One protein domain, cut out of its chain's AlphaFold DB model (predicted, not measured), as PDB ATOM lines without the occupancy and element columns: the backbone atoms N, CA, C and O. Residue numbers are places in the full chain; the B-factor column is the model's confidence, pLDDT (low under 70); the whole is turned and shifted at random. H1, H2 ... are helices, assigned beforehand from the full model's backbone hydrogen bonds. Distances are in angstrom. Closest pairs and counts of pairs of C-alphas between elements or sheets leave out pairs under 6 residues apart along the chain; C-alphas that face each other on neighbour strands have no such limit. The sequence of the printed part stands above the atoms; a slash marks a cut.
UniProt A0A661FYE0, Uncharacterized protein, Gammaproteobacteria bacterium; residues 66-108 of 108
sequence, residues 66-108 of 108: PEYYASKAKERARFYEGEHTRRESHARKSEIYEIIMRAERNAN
ATOM      1  N   PRO A  66      24.528  -5.029  12.374       94.69
ATOM      2  CA  PRO A  66      24.265  -6.278  13.092       94.69
ATOM      3  C   PRO A  66      23.850  -7.433  12.164       94.69
ATOM      4  O   PRO A  66      24.262  -8.579  12.352       94.69
ATOM      5  N   GLU A  67      23.086  -7.134  11.112       95.31
ATOM      6  CA  GLU A  67      22.644  -8.105  10.106       95.31
ATOM      7  C   GLU A  67      23.821  -8.645   9.290       95.31
ATOM      8  O   GLU A  67      23.874  -9.846   9.006       95.31
ATOM      9  N   TYR A  68      24.789  -7.786   8.953       94.44
ATOM     10  CA  TYR A  68      26.024  -8.216   8.303       94.44
ATOM     11  C   TYR A  68      26.751  -9.245   9.176       94.44
ATOM     12  O   TYR A  68      27.056 -10.345   8.703       94.44
ATOM     13  N   TYR A  69      26.949  -8.951  10.463       94.31
ATOM     14  CA  TYR A  69      27.606  -9.878  11.388       94.31
ATOM     15  C   TYR A  69      26.850 -11.198  11.542       94.31
ATOM     16  O   TYR A  69      27.474 -12.264  11.522       94.31
ATOM     17  N   ALA A  70      25.519 -11.151  11.622       95.69
ATOM     18  CA  ALA A  70      24.683 -12.345  11.675       95.69
ATOM     19  C   ALA A  70      24.819 -13.198  10.401       95.69
ATOM     20  O   ALA A  70      24.942 -14.423  10.480       95.69
ATOM     21  N   SER A  71      24.855 -12.570   9.221       94.50
ATOM     22  CA  SER A  71      25.057 -13.276   7.950       94.50
ATOM     23  C   SER A  71      26.423 -13.970   7.893       94.50
ATOM     24  O   SER A  71      26.510 -15.143   7.526       94.50
ATOM     25  N   LYS A  72      27.479 -13.291   8.355       94.62
ATOM     26  CA  LYS A  72      28.837 -13.838   8.410       94.62
ATOM     27  C   LYS A  72      28.991 -14.936   9.455       94.62
ATOM     28  O   LYS A  72      29.731 -15.884   9.217       94.62
ATOM     29  N   ALA A  73      28.272 -14.868  10.572       94.12
ATOM     30  CA  ALA A  73      28.228 -15.960  11.541       94.12
ATOM     31  C   ALA A  73      27.630 -17.237  10.932       94.12
ATOM     32  O   ALA A  73      28.214 -18.306  11.084       94.12
ATOM     33  N   LYS A  74      26.533 -17.120  10.172       93.88
ATOM     34  CA  LYS A  74      25.939 -18.252   9.438       93.88
ATOM     35  C   LYS A  74      26.875 -18.811   8.366       93.88
ATOM     36  O   LYS A  74      26.954 -20.017   8.182       93.88
ATOM     37  N   GLU A  75      27.583 -17.946   7.643       91.00
ATOM     38  CA  GLU A  75      28.592 -18.365   6.663       91.00
ATOM     39  C   GLU A  75      29.725 -19.166   7.317       91.00
ATOM     40  O   GLU A  75      30.061 -20.242   6.833       91.00
ATOM     41  N   ARG A  76      30.244 -18.695   8.459       92.94
ATOM     42  CA  ARG A  76      31.255 -19.427   9.234       92.94
ATOM     43  C   ARG A  76      30.732 -20.762   9.760       92.94
ATOM     44  O   ARG A  76      31.454 -21.745   9.671       92.94
ATOM     45  N   ALA A  77      29.507 -20.803  10.284       94.06
ATOM     46  CA  ALA A  77      28.902 -22.041  10.781       94.06
ATOM     47  C   ALA A  77      28.830 -23.102   9.673       94.06
ATOM     48  O   ALA A  77      29.383 -24.182   9.841       94.06
ATOM     49  N   ARG A  78      28.303 -22.733   8.498       90.62
ATOM     50  CA  ARG A  78      28.257 -23.620   7.323       90.62
ATOM     51  C   ARG A  78      29.631 -24.150   6.927       90.62
ATOM     52  O   ARG A  78      29.771 -25.328   6.624       90.62
ATOM     53  N   PHE A  79      30.652 -23.292   6.958       87.94
ATOM     54  CA  PHE A  79      32.023 -23.707   6.672       87.94
ATOM     55  C   PHE A  79      32.532 -24.760   7.670       87.94
ATOM     56  O   PHE A  79      33.095 -25.767   7.248       87.94
ATOM     57  N   TYR A  80      32.310 -24.562   8.974       88.81
ATOM     58  CA  TYR A  80      32.731 -25.517  10.008       88.81
ATOM     59  C   TYR A  80      31.911 -26.811  10.016       88.81
ATOM     60  O   TYR A  80      32.447 -27.868  10.338       88.81
ATOM     61  N   GLU A  81      30.640 -26.741   9.632       92.94
ATOM     62  CA  GLU A  81      29.756 -27.900   9.468       92.94
ATOM     63  C   GLU A  81      30.058 -28.687   8.179       92.94
ATOM     64  O   GLU A  81      29.562 -29.797   7.997       92.94
ATOM     65  N   GLY A  82      30.906 -28.147   7.293       85.38
ATOM     66  CA  GLY A  82      31.267 -28.779   6.023       85.38
ATOM     67  C   GLY A  82      30.164 -28.698   4.966       85.38
ATOM     68  O   GLY A  82      30.208 -29.416   3.964       85.38
ATOM     69  N   GLU A  83      29.173 -27.827   5.162       83.31
ATOM     70  CA  GLU A  83      28.135 -27.582   4.173       83.31
ATOM     71  C   GLU A  83      28.719 -26.789   3.000       83.31
ATOM     72  O   GLU A  83      28.991 -25.590   3.088       83.31
ATOM     73  N   HIS A  84      28.894 -27.462   1.866       81.50
ATOM     74  CA  HIS A  84      29.298 -26.821   0.622       81.50
ATOM     75  C   HIS A  84      28.097 -26.618  -0.288       81.50
ATOM     76  O   HIS A  84      27.314 -27.535  -0.549       81.50
ATOM     77  N   THR A  85      27.977 -25.422  -0.858       84.81
ATOM     78  CA  THR A  85      26.986 -25.205  -1.907       84.81
ATOM     79  C   THR A  85      27.340 -26.040  -3.140       84.81
ATOM     80  O   THR A  85      28.506 -26.336  -3.430       84.81
ATOM     81  N   ARG A  86      26.325 -26.389  -3.939       84.75
ATOM     82  CA  ARG A  86      26.527 -27.111  -5.206       84.75
ATOM     83  C   ARG A  86      27.491 -26.369  -6.141       84.75
ATOM     84  O   ARG A  86      28.257 -27.009  -6.857       84.75
ATOM     85  N   ARG A  87      27.466 -25.031  -6.116       86.81
ATOM     86  CA  ARG A  87      28.341 -24.175  -6.926       86.81
ATOM     87  C   ARG A  87      29.799 -24.265  -6.481       86.81
ATOM     88  O   ARG A  87      30.660 -24.448  -7.331       86.81
ATOM     89  N   GLU A  88      30.069 -24.184  -5.179       86.56
ATOM     90  CA  GLU A  88      31.427 -24.328  -4.627       86.56
ATOM     91  C   GLU A  88      31.986 -25.727  -4.889       86.56
ATOM     92  O   GLU A  88      33.120 -25.876  -5.335       86.56
ATOM     93  N   SER A  89      31.154 -26.756  -4.707       87.12
ATOM     94  CA  SER A  89      31.519 -28.137  -5.034       87.12
ATOM     95  C   SER A  89      31.871 -28.306  -6.512       87.12
ATOM     96  O   SER A  89      32.822 -29.010  -6.846       87.12
ATOM     97  N   HIS A  90      31.109 -27.673  -7.411       92.69
ATOM     98  CA  HIS A  90      31.396 -27.700  -8.840       92.69
ATOM     99  C   HIS A  90      32.701 -26.968  -9.161       92.69
ATOM    100  O   HIS A  90      33.550 -27.553  -9.822       92.69
ATOM    101  N   ALA A  91      32.884 -25.743  -8.658       93.19
ATOM    102  CA  ALA A  91      34.093 -24.949  -8.877       93.19
ATOM    103  C   ALA A  91      35.354 -25.703  -8.433       93.19
ATOM    104  O   ALA A  91      36.287 -25.852  -9.216       93.19
ATOM    105  N   ARG A  92      35.325 -26.312  -7.241       90.50
ATOM    106  CA  ARG A  92      36.426 -27.144  -6.745       90.50
ATOM    107  C   ARG A  92      36.735 -28.322  -7.672       90.50
ATOM    108  O   ARG A  92      37.896 -28.634  -7.906       90.50
ATOM    109  N   LYS A  93      35.710 -28.993  -8.211       94.69
ATOM    110  CA  LYS A  93      35.906 -30.079  -9.190       94.69
ATOM    111  C   LYS A  93      36.533 -29.564 -10.488       94.69
ATOM    112  O   LYS A  93      37.388 -30.249 -11.040       94.69
ATOM    113  N   SER A  94      36.124 -28.384 -10.953       95.38
ATOM    114  CA  SER A  94      36.696 -27.728 -12.135       95.38
ATOM    115  C   SER A  94      38.179 -27.411 -11.932       95.38
ATOM    116  O   SER A  94      38.996 -27.784 -12.764       95.38
ATOM    117  N   GLU A  95      38.537 -26.816 -10.792       95.06
ATOM    118  CA  GLU A  95      39.926 -26.494 -10.436       95.06
ATOM    119  C   GLU A  95      40.807 -27.747 -10.369       95.06
ATOM    120  O   GLU A  95      41.895 -27.778 -10.940       95.06
ATOM    121  N   ILE A  96      40.325 -28.811  -9.717       94.69
ATOM    122  CA  ILE A  96      41.045 -30.091  -9.645       94.69
ATOM    123  C   ILE A  96      41.283 -30.651 -11.050       94.69
ATOM    124  O   ILE A  96      42.390 -31.095 -11.354       94.69
ATOM    125  N   TYR A  97      40.265 -30.613 -11.911       96.25
ATOM    126  CA  TYR A  97      40.384 -31.072 -13.290       96.25
ATOM    127  C   TYR A  97      41.440 -30.273 -14.067       96.25
ATOM    128  O   TYR A  97      42.304 -30.864 -14.710       96.25
ATOM    129  N   GLU A  98      41.431 -28.943 -13.964       96.94
ATOM    130  CA  GLU A  98      42.425 -28.091 -14.624       96.94
ATOM    131  C   GLU A  98      43.853 -28.364 -14.135       96.94
ATOM    132  O   GLU A  98      44.784 -28.408 -14.942       96.94
ATOM    133  N   ILE A  99      44.033 -28.596 -12.830       95.38
ATOM    134  CA  ILE A  99      45.331 -28.950 -12.246       95.38
ATOM    135  C   ILE A  99      45.836 -30.283 -12.809       95.38
ATOM    136  O   ILE A  99      46.999 -30.363 -13.206       95.38
ATOM    137  N   ILE A 100      44.976 -31.304 -12.883       95.19
ATOM    138  CA  ILE A 100      45.328 -32.620 -13.441       95.19
ATOM    139  C   ILE A 100      45.731 -32.477 -14.910       95.19
ATOM    140  O   ILE A 100      46.831 -32.875 -15.284       95.19
ATOM    141  N   MET A 101      44.904 -31.810 -15.718       95.75
ATOM    142  CA  MET A 101      45.188 -31.586 -17.139       95.75
ATOM    143  C   MET A 101      46.494 -30.811 -17.355       95.75
ATOM    144  O   MET A 101      47.227 -31.065 -18.311       95.75
ATOM    145  N   ARG A 102      46.803 -29.844 -16.483       94.88
ATOM    146  CA  ARG A 102      48.066 -29.100 -16.533       94.88
ATOM    147  C   ARG A 102      49.258 -29.987 -16.175       94.88
ATOM    148  O   ARG A 102      50.290 -29.887 -16.832       94.88
ATOM    149  N   ALA A 103      49.128 -30.832 -15.155       93.00
ATOM    150  CA  ALA A 103      50.174 -31.770 -14.765       93.00
ATOM    151  C   ALA A 103      50.458 -32.793 -15.878       93.00
ATOM    152  O   ALA A 103      51.619 -33.019 -16.203       93.00
ATOM    153  N   GLU A 104      49.419 -33.327 -16.525       90.44
ATOM    154  CA  GLU A 104      49.543 -34.261 -17.654       90.44
ATOM    155  C   GLU A 104      50.244 -33.640 -18.871       90.44
ATOM    156  O   GLU A 104      51.041 -34.303 -19.533       90.44
ATOM    157  N   ARG A 105      49.991 -32.355 -19.161       87.81
ATOM    158  CA  ARG A 105      50.694 -31.634 -20.238       87.81
ATOM    159  C   ARG A 105      52.157 -31.350 -19.931       87.81
ATOM    160  O   ARG A 105      52.935 -31.239 -20.862       87.81
ATOM    161  N   ASN A 106      52.510 -31.177 -18.661       86.00
ATOM    162  CA  ASN A 106      53.892 -30.924 -18.252       86.00
ATOM    163  C   ASN A 106      54.714 -32.218 -18.108       86.00
ATOM    164  O   ASN A 106      55.931 -32.139 -17.969       86.00
ATOM    165  N   ALA A 107      54.054 -33.379 -18.056       78.69
ATOM    166  CA  ALA A 107      54.685 -34.689 -17.902       78.69
ATOM    167  C   ALA A 107      54.976 -35.399 -19.241       78.69
ATOM    168  O   ALA A 107      55.729 -36.372 -19.242       78.69
ATOM    169  N   ASN A 108      54.390 -34.920 -20.344       60.28
ATOM    170  CA  ASN A 108      54.705 -35.316 -21.722       60.28
ATOM    171  C   ASN A 108      55.635 -34.290 -22.375       60.28
ATOM    172  O   ASN A 108      56.452 -34.711 -23.221       60.28
TER     173      ASN A 108
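AT A GLANCE: This is residues 66 to 108 of the 108 residues of an uncharacterized protein of Gammaproteobacteria bacterium (UniProt A0A661FYE0). A long helix, H2, and a shorter one, H1, are strung one after the other without packing on each other, in a wide, open V that makes a thin rod. The 43 printed residues hold two named helices, H1 then H2, and no named strand; the class is all helix. The whole is extended, with a radius of gyration of the C-alphas of 16.4 A and spans of 54 by 15 by 15 A.

HOW THE PARTS SIT: Look first at H2, residues 86 to 107, then back along the chain to H1, residues 66 to 81: the two are apart, with no C-alpha of one within 8 A of the other. Residues 82 to 85 make the tight link between them. In H1 and H2 every O i to N i+4 pair is within hydrogen-bond range.

IN THESE COORDINATES: Find C-alpha 86 at (26.527, -27.111, -5.206); from there H2 runs 31.8 A to C-alpha 107 at (54.685, -34.689, -17.902). H1 runs 22.6 A from C-alpha 66 at (24.265, -6.278, 13.092) to C-alpha 81.

THE WHOLE: The C-alphas farthest apart, of Pro 66 and Asn 108, are 54.6 A apart. The printed part has no cut. Residue 108, the chain's last, is under pLDDT 70.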